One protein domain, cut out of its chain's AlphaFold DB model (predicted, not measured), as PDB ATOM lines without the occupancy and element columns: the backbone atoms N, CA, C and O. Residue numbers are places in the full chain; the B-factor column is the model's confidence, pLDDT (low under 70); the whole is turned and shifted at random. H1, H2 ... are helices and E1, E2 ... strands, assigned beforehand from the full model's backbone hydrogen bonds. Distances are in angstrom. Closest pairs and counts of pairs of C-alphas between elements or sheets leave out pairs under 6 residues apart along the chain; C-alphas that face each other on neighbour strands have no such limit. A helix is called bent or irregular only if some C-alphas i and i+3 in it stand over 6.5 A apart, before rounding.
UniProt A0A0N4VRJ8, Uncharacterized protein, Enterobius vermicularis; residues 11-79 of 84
ATOM      1  N   PRO A  11     133.734  61.825  93.893       89.75
ATOM      2  CA  PRO A  11     132.555  62.160  94.670       89.75
ATOM      3  C   PRO A  11     131.703  60.901  94.854       89.75
ATOM      4  O   PRO A  11     131.497  60.123  93.926       89.75
ATOM      5  N   SER A  12     131.205  60.695  96.064       92.38
ATOM      6  CA  SER A  12     130.303  59.590  96.395       92.38
ATOM      7  C   SER A  12     129.261  60.059  97.398       92.38
ATOM      8  O   SER A  12     129.533  60.940  98.215       92.38
ATOM      9  N   LEU A  13     128.055  59.497  97.313       94.75
ATOM     10  CA  LEU A  13     127.004  59.758  98.290       94.75
ATOM     11  C   LEU A  13     127.446  59.285  99.674       94.75
ATOM     12  O   LEU A  13     128.056  58.225  99.805       94.75
ATOM     13  N   ILE A  14     127.087  60.057 100.697       94.88
ATOM     14  CA  ILE A  14     127.272  59.629 102.081       94.88
ATOM     15  C   ILE A  14     126.264  58.533 102.399       94.88
ATOM     16  O   ILE A  14     125.058  58.667 102.186       94.88
ATOM     17  N   THR A  15     126.777  57.457 102.967       94.12
ATOM     18  CA  THR A  15     126.033  56.303 103.441       94.12
ATOM     19  C   THR A  15     126.231  56.122 104.941       94.12
ATOM     20  O   THR A  15     127.044  56.780 105.588       94.12
ATOM     21  N   LYS A  16     125.503  55.162 105.518       93.75
ATOM     22  CA  LYS A  16     125.665  54.797 106.928       93.75
ATOM     23  C   LYS A  16     127.082  54.300 107.254       93.75
ATOM     24  O   LYS A  16     127.531  54.513 108.379       93.75
ATOM     25  N   ALA A  17     127.783  53.691 106.295       92.62
ATOM     26  CA  ALA A  17     129.155  53.219 106.485       92.62
ATOM     27  C   ALA A  17     130.146  54.372 106.719       92.62
ATOM     28  O   ALA A  17     131.137  54.198 107.416       92.62
ATOM     29  N   ASP A  18     129.827  55.568 106.223       92.88
ATOM     30  CA  ASP A  18     130.714  56.733 106.269       92.88
ATOM     31  C   ASP A  18     130.603  57.524 107.583       92.88
ATOM     32  O   ASP A  18     131.286  58.528 107.768       92.88
ATOM     33  N   THR A  19     129.729  57.096 108.503       91.62
ATOM     34  CA  THR A  19     129.352  57.877 109.693       91.62
ATOM     35  C   THR A  19     130.562  58.269 110.544       91.62
ATOM     36  O   THR A  19     130.691  59.426 110.937       91.62
ATOM     37  N   ALA A  20     131.444  57.310 110.840       90.81
ATOM     38  CA  ALA A  20     132.612  57.549 111.685       90.81
ATOM     39  C   ALA A  20     133.622  58.485 111.003       90.81
ATOM     40  O   ALA A  20     134.074  59.450 111.619       90.81
ATOM     41  N   ASP A  21     133.908  58.246 109.723       91.69
ATOM     42  CA  ASP A  21     134.873  59.029 108.950       91.69
ATOM     43  C   ASP A  21     134.414  60.477 108.760       91.69
ATOM     44  O   ASP A  21     135.211  61.402 108.902       91.69
ATOM     45  N   VAL A  22     133.123  60.689 108.482       92.94
ATOM     46  CA  VAL A  22     132.538  62.028 108.320       92.94
ATOM     47  C   VAL A  22     132.571  62.801 109.633       92.94
ATOM     48  O   VAL A  22     132.961  63.966 109.642       92.94
ATOM     49  N   LEU A  23     132.207  62.168 110.752       90.62
ATOM     50  CA  LEU A  23     132.299  62.810 112.065       90.62
ATOM     51  C   LEU A  23     133.746  63.173 112.406       90.62
ATOM     52  O   LEU A  23     134.005  64.288 112.849       90.62
ATOM     53  N   ASN A  24     134.694  62.268 112.148       89.69
ATOM     54  CA  ASN A  24     136.108  62.547 112.367       89.69
ATOM     55  C   ASN A  24     136.594  63.720 111.499       89.69
ATOM     56  O   ASN A  24     137.280  64.606 111.999       89.69
ATOM     57  N   PHE A  25     136.195  63.773 110.225       90.44
ATOM     58  CA  PHE A  25     136.505  64.894 109.334       90.44
ATOM     59  C   PHE A  25     135.957  66.222 109.881       90.44
ATOM     60  O   PHE A  25     136.686  67.204 109.967       90.44
ATOM     61  N   ILE A  26     134.703  66.249 110.342       88.88
ATOM     62  CA  ILE A  26     134.097  67.454 110.928       88.88
ATOM     63  C   ILE A  26     134.861  67.909 112.180       88.88
ATOM     64  O   ILE A  26     135.150  69.096 112.324       88.88
ATOM     65  N   PHE A  27     135.214  66.984 113.076       85.25
ATOM     66  CA  PHE A  27     135.879  67.322 114.338       85.25
ATOM     67  C   PHE A  27     137.352  67.677 114.196       85.25
ATOM     68  O   PHE A  27     137.874  68.359 115.070       85.25
ATOM     69  N   THR A  28     138.018  67.228 113.134       83.19
ATOM     70  CA  THR A  28     139.449  67.487 112.922       83.19
ATOM     71  C   THR A  28     139.718  68.624 111.946       83.19
ATOM     72  O   THR A  28     140.775  69.238 112.044       83.19
ATOM     73  N   ASP A  29     138.776  68.934 111.052       81.00
ATOM     74  CA  ASP A  29     138.956  69.943 110.004       81.00
ATOM     75  C   ASP A  29     137.938  71.086 110.115       81.00
ATOM     76  O   ASP A  29     138.311  72.242 110.310       81.00
ATOM     77  N   PHE A  30     136.636  70.781 110.060       78.44
ATOM     78  CA  PHE A  30     135.592  71.811 109.992       78.44
ATOM     79  C   PHE A  30     135.512  72.667 111.260       78.44
ATOM     80  O   PHE A  30     135.537  73.890 111.180       78.44
ATOM     81  N   ILE A  31     135.446  72.043 112.440       77.00
ATOM     82  CA  ILE A  31     135.250  72.759 113.712       77.00
ATOM     83  C   ILE A  31     136.375  73.748 114.005       77.00
ATOM     84  O   ILE A  31     136.125  74.829 114.525       77.00
ATOM     85  N   PHE A  32     137.613  73.417 113.652       73.50
ATOM     86  CA  PHE A  32     138.737  74.313 113.912       73.50
ATOM     87  C   PHE A  32     138.770  75.529 112.982       73.50
ATOM     88  O   PHE A  32     139.362  76.543 113.341       73.50
ATOM     89  N   ASN A  33     138.122  75.439 111.819       79.31
ATOM     90  CA  ASN A  33     138.170  76.461 110.778       79.31
ATOM     91  C   ASN A  33     136.848  77.233 110.609       79.31
ATOM     92  O   ASN A  33     136.811  78.216 109.870       79.31
ATOM     93  N   GLU A  34     135.759  76.815 111.263       82.06
ATOM     94  CA  GLU A  34     134.462  77.489 111.165       82.06
ATOM     95  C   GLU A  34     134.419  78.738 112.084       82.06
ATOM     96  O   GLU A  34     134.670  78.630 113.291       82.06
ATOM     97  N   PRO A  35     134.114  79.939 111.547       84.19
ATOM     98  CA  PRO A  35     134.208  81.195 112.298       84.19
ATOM     99  C   PRO A  35     133.348  81.275 113.568       84.19
ATOM    100  O   PRO A  35     133.797  81.812 114.582       84.19
ATOM    101  N   HIS A  36     132.119  80.760 113.542       82.88
ATOM    102  CA  HIS A  36     131.217  80.788 114.693       82.88
ATOM    103  C   HIS A  36     131.662  79.810 115.777       82.88
ATOM    104  O   HIS A  36     131.627  80.143 116.960       82.88
ATOM    105  N   VAL A  37     132.123  78.626 115.383       81.50
ATOM    106  CA  VAL A  37     132.662  77.601 116.278       81.50
ATOM    107  C   VAL A  37     133.873  78.144 117.045       81.50
ATOM    108  O   VAL A  37     133.946  77.984 118.269       81.50
ATOM    109  N   ALA A  38     134.766  78.867 116.360       78.94
ATOM    110  CA  ALA A  38     135.890  79.562 116.985       78.94
ATOM    111  C   ALA A  38     135.429  80.676 117.946       78.94
ATOM    112  O   ALA A  38     135.952  80.794 119.057       78.94
ATOM    113  N   ALA A  39     134.416  81.459 117.558       83.25
ATOM    114  CA  ALA A  39     133.904  82.571 118.359       83.25
ATOM    115  C   ALA A  39     133.276  82.127 119.692       83.25
ATOM    116  O   ALA A  39     133.408  82.823 120.699       83.25
ATOM    117  N   VAL A  40     132.622  80.960 119.725       82.56
ATOM    118  CA  VAL A  40     131.915  80.465 120.923       82.56
ATOM    119  C   VAL A  40     132.716  79.455 121.749       82.56
ATOM    120  O   VAL A  40     132.170  78.881 122.689       82.56
ATOM    121  N   LYS A  41     133.999  79.226 121.423       76.75
ATOM    122  CA  LYS A  41     134.858  78.206 122.064       76.75
ATOM    123  C   LYS A  41     134.161  76.845 122.145       76.75
ATOM    124  O   LYS A  41     134.091  76.214 123.200       76.75
ATOM    125  N   PHE A  42     133.587  76.426 121.025       75.38
ATOM    126  CA  PHE A  42     132.752  75.240 120.982       75.38
ATOM    127  C   PHE A  42     133.555  73.976 121.327       75.38
ATOM    128  O   PHE A  42     134.540  73.649 120.667       75.38
ATOM    129  N   GLU A  43     133.133  73.239 122.356       75.00
ATOM    130  CA  GLU A  43     133.824  72.009 122.737       75.00
ATOM    131  C   GLU A  43     133.455  70.831 121.813       75.00
ATOM    132  O   GLU A  43     132.264  70.582 121.582       75.00
ATOM    133  N   PRO A  44     134.432  70.010 121.374       71.69
ATOM    134  CA  PRO A  44     134.185  68.855 120.503       71.69
ATOM    135  C   PRO A  44     133.127  67.873 121.034       71.69
ATOM    136  O   PRO A  44     132.378  67.272 120.263       71.69
ATOM    137  N   LYS A  45     133.013  67.734 122.363       75.31
ATOM    138  CA  LYS A  45     132.024  66.850 123.002       75.31
ATOM    139  C   LYS A  45     130.576  67.272 122.719       75.31
ATOM    140  O   LYS A  45     129.712  66.413 122.565       75.31
ATOM    141  N   ASN A  46     130.321  68.577 122.600       74.88
ATOM    142  CA  ASN A  46     128.991  69.123 122.314       74.88
ATOM    143  C   ASN A  46     128.656  68.991 120.823       74.88
ATOM    144  O   ASN A  46     127.505  68.770 120.447       74.88
ATOM    145  N   ALA A  47     129.685  69.042 119.980       75.69
ATOM    146  CA  ALA A  47     129.572  68.863 118.545       75.69
ATOM    147  C   ALA A  47     129.103  67.457 118.156       75.69
ATOM    148  O   ALA A  47     128.283  67.300 117.251       75.69
ATOM    149  N   ALA A  48     129.579  66.432 118.870       79.06
ATOM    150  CA  ALA A  48     129.255  65.037 118.592       79.06
ATOM    151  C   ALA A  48     127.752  64.763 118.502       79.06
ATOM    152  O   ALA A  48     127.309  64.052 117.600       79.06
ATOM    153  N   THR A  49     126.966  65.321 119.419       82.00
ATOM    154  CA  THR A  49     125.518  65.093 119.462       82.00
ATOM    155  C   THR A  49     124.800  65.789 118.307       82.00
ATOM    156  O   THR A  49     123.956  65.165 117.664       82.00
ATOM    157  N   ILE A  50     125.169  67.038 118.005       84.19
ATOM    158  CA  ILE A  50     124.554  67.838 116.936       84.19
ATOM    159  C   ILE A  50     124.829  67.197 115.575       84.19
ATOM    160  O   ILE A  50     123.903  66.785 114.875       84.19
ATOM    161  N   PHE A  51     126.107  66.989 115.251       88.19
ATOM    162  CA  PHE A  51     126.493  66.491 113.936       88.19
ATOM    163  C   PHE A  51     126.059  65.042 113.694       88.19
ATOM    164  O   PHE A  51     125.838  64.662 112.548       88.19
ATOM    165  N   LYS A  52     125.856  64.222 114.737       89.19
ATOM    166  CA  LYS A  52     125.214  62.903 114.579       89.19
ATOM    167  C   LYS A  52     123.767  63.020 114.095       89.19
ATOM    168  O   LYS A  52     123.342  62.212 113.266       89.19
ATOM    169  N   GLY A  53     123.016  63.994 114.609       89.50
ATOM    170  CA  GLY A  53     121.651  64.283 114.171       89.50
ATOM    171  C   GLY A  53     121.617  64.752 112.718       89.50
ATOM    172  O   GLY A  53     120.932  64.140 111.894       89.50
ATOM    173  N   ASP A  54     122.434  65.755 112.392       89.81
ATOM    174  CA  ASP A  54     122.554  66.293 111.033       89.81
ATOM    175  C   ASP A  54     122.989  65.224 110.031       89.81
ATOM    176  O   ASP A  54     122.419  65.104 108.948       89.81
ATOM    177  N   LEU A  55     123.956  64.384 110.404       92.50
ATOM    178  CA  LEU A  55     124.452  63.321 109.540       92.50
ATOM    179  C   LEU A  55     123.389  62.247 109.287       92.50
ATOM    180  O   LEU A  55     123.261  61.740 108.171       92.50
ATOM    181  N   LYS A  56     122.570  61.928 110.293       92.19
ATOM    182  CA  LYS A  56     121.431  61.019 110.122       92.19
ATOM    183  C   LYS A  56     120.403  61.597 109.143       92.19
ATOM    184  O   LYS A  56     119.904  60.852 108.295       92.19
ATOM    185  N   ALA A  57     120.104  62.894 109.232       92.38
ATOM    186  CA  ALA A  57     119.217  63.579 108.291       92.38
ATOM    187  C   ALA A  57     119.814  63.606 106.871       92.38
ATOM    188  O   ALA A  57     119.154  63.206 105.915       92.38
ATOM    189  N   ALA A  58     121.095  63.955 106.747       93.00
ATOM    190  CA  ALA A  58     121.871  63.940 105.508       93.00
ATOM    191  C   ALA A  58     121.837  62.589 104.782       93.00
ATOM    192  O   ALA A  58     121.546  62.537 103.582       93.00
ATOM    193  N   ILE A  59     122.083  61.494 105.507       93.25
ATOM    194  CA  ILE A  59     122.030  60.135 104.954       93.25
ATOM    195  C   ILE A  59     120.610  59.800 104.485       93.25
ATOM    196  O   ILE A  59     120.437  59.230 103.407       93.25
ATOM    197  N   LYS A  60     119.582  60.169 105.262       93.81
ATOM    198  CA  LYS A  60     118.178  59.918 104.902       93.81
ATOM    199  C   LYS A  60     117.780  60.658 103.619       93.81
ATOM    200  O   LYS A  60     117.117  60.062 102.775       93.81
ATOM    201  N   SER A  61     118.203  61.911 103.459       93.62
ATOM    202  CA  SER A  61     117.869  62.731 102.287       93.62
ATOM    203  C   SER A  61     118.622  62.328 101.014       93.62
ATOM    204  O   SER A  61     118.171  62.676  99.929       93.62
ATOM    205  N   LYS A  62     119.748  61.602 101.108       93.44
ATOM    206  CA  LYS A  62     120.584  61.197  99.955       93.44
ATOM    207  C   LYS A  62     121.070  62.373  99.087       93.44
ATOM    208  O   LYS A  62     121.259  62.231  97.883       93.44
ATOM    209  N   LEU A  63     121.282  63.540  99.700       94.38
ATOM    210  CA  LEU A  63     121.767  64.756  99.021       94.38
ATOM    211  C   LEU A  63     123.233  65.081  99.345       94.38
ATOM    212  O   LEU A  63     123.871  65.899  98.671       94.38
ATOM    213  N   SER A  64     123.769  64.447 100.384       95.19
ATOM    214  CA  SER A  64     125.114  64.707 100.888       95.19
ATOM    215  C   SER A  64     126.166  63.867 100.179       95.19
ATOM    216  O   SER A  64     125.927  62.704  99.856       95.19
ATOM    217  N   HIS A  65     127.335  64.460  99.962       95.38
ATOM    218  CA  HIS A  65     128.433  63.847  99.222       95.38
ATOM    219  C   HIS A  65     129.753  64.014  99.969       95.38
ATOM    220  O   HIS A  65     129.986  65.026 100.630       95.38
ATOM    221  N   VAL A  66     130.636  63.040  99.803       94.44
ATOM    222  CA  VAL A  66     132.041  63.112 100.203       94.44
ATOM    223  C   VAL A  66     132.924  62.962  98.983       94.44
ATOM    224  O   VAL A  66     132.626  62.194  98.064       94.44
ATOM    225  N   LEU A  67     134.031  63.687  98.999       93.69
ATOM    226  CA  LEU A  67     135.091  63.578  98.019       93.69
ATOM    227  C   LEU A  67     136.251  62.813  98.652       93.69
ATOM    228  O   LEU A  67     136.725  63.186  99.726       93.69
ATOM    229  N   ARG A  68     136.695  61.737  97.999       92.69
ATOM    230  CA  ARG A  68     137.787  60.889  98.493       92.69
ATOM    231  C   ARG A  68     138.994  60.915  97.583       92.69
ATOM    232  O   ARG A  68     138.840  60.978  96.365       92.69
ATOM    233  N   ASN A  69     140.175  60.813  98.184       91.50
ATOM    234  CA  ASN A  69     141.416  60.560  97.459       91.50
ATOM    235  C   ASN A  69     141.614  59.060  97.164       91.50
ATOM    236  O   ASN A  69     140.793  58.220  97.528       91.50
ATOM    237  N   GLN A  70     142.731  58.718  96.517       90.25
ATOM    238  CA  GLN A  70     143.078  57.340  96.142       90.25
ATOM    239  C   GLN A  70     143.253  56.392  97.343       90.25
ATOM    240  O   GLN A  70     143.076  55.188  97.195       90.25
ATOM    241  N   ASN A  71     143.514  56.933  98.537       90.56
ATOM    242  CA  ASN A  71     143.633  56.178  99.788       90.56
ATOM    243  C   ASN A  71     142.293  56.084 100.536       90.56
ATOM    244  O   ASN A  71     142.275  55.798 101.731       90.56
ATOM    245  N   MET A  72     141.175  56.395  99.870       87.81
ATOM    246  CA  MET A  72     139.821  56.425 100.436       87.81
ATOM    247  C   MET A  72     139.609  57.441 101.573       87.81
ATOM    248  O   MET A  72     138.534  57.471 102.174       87.81
ATOM    249  N   LYS A  73     140.575  58.333 101.824       90.50
ATOM    250  CA  LYS A  73     140.451  59.397 102.826       90.50
ATOM    251  C   LYS A  73     139.531  60.501 102.307       90.50
ATOM    252  O   LYS A  73     139.680  60.942 101.165       90.50
ATOM    253  N   ILE A  74     138.622  60.972 103.161       91.94
ATOM    254  CA  ILE A  74     137.779  62.143 102.889       91.94
ATOM    255  C   ILE A  74     138.663  63.395 102.834       91.94
ATOM    256  O   ILE A  74     139.432  63.658 103.758       91.94
ATOM    257  N   VAL A  75     138.553  64.147 101.740       91.94
ATOM    258  CA  VAL A  75     139.251  65.429 101.534       91.94
ATOM    259  C   VAL A  75     138.295  66.613 101.434       91.94
ATOM    260  O   VAL A  75     138.715  67.747 101.611       91.94
ATOM    261  N   ALA A  76     137.017  66.356 101.150       91.50
ATOM    262  CA  ALA A  76     135.967  67.361 101.209       91.50
ATOM    263  C   ALA A  76     134.620  66.707 101.521       91.50
ATOM    264  O   ALA A  76     134.368  65.547 101.173       91.50
ATOM    265  N   LEU A  77     133.744  67.484 102.148       92.44
ATOM    266  CA  LEU A  77     132.423  67.068 102.593       92.44
ATOM    267  C   LEU A  77     131.397  68.131 102.195       92.44
ATOM    268  O   LEU A  77     131.567  69.308 102.494       92.44
ATOM    269  N   ARG A  78     130.297  67.696 101.583       92.12
ATOM    270  CA  ARG A  78     129.086  68.501 101.419       92.12
ATOM    271  C   ARG A  78     127.952  67.835 102.185       92.12
ATOM    272  O   ARG A  78     127.411  66.826 101.727       92.12
ATOM    273  N   LEU A  79     127.563  68.432 103.307       92.19
ATOM    274  CA  LEU A  79     126.340  68.068 104.019       92.19
ATOM    275  C   LEU A  79     125.162  68.886 103.489       92.19
ATOM    276  O   LEU A  79     125.225  70.106 103.382       92.19
TER     277      LEU A  79
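AT A GLANCE: This is residues 11 to 79 of the 84 residues of an uncharacterized protein of Enterobius vermicularis (UniProt A0A0N4VRJ8). A small sheet of three short strands makes one end, and two long helices, H1 and H3, lead away from it and back, at 48 degrees to each other. The short helix H2 lies between them in the chain and makes the far end. The printed part has 69 residues, mixed helices and strands, in the order E1 H1 H2 H3 E2 E3; the sheet, E1 - E2 - E3, is antiparallel. The whole is compact, with a radius of gyration of the C-alphas of 12.1 A and spans of 33 by 25 by 17 A.

HOW THE PARTS SIT: E1, residues 11 to 13, is antiparallel to E2, residues 65 to 68, with N 12 and O 66 2.9 A apart, within hydrogen-bond range. E2 forms a hairpin with E3, residues 74 to 78, where N 67 and O 76 are 2.9 A apart. H1, residues 16 to 33, is on the sheet but only grazes it, with residues 18 to 30. H1 is irregular: C-alphas 17 and 20 are 7.6 A apart. It touches H3, residues 44 to 61, opposite ways at a steep tilt of 48 degrees, closest at the C-alphas of Phe 27 and Pro 44, 6.6 A. H2, residues 35 to 39, is apart from H3. Every O i to N i+4 pair is within hydrogen-bond range in H2, against 9 of 14 in H1 and 12 of 14 in H3.

IN THESE COORDINATES: E1 begins at C-alpha 11 (132.555, 62.160, 94.670). H1 measures 25.3 A and has a kink of 42 degrees near residue 26; H3 measures 25.2 A. E3 ends at C-alpha 78 (129.086, 68.501, 101.419).

THE WHOLE: The C-alphas farthest apart, of Val 40 and Gln 70, are 35.7 A apart. The printed part has no cut, its five links are tight, and no printed residue is under 70 in pLDDT.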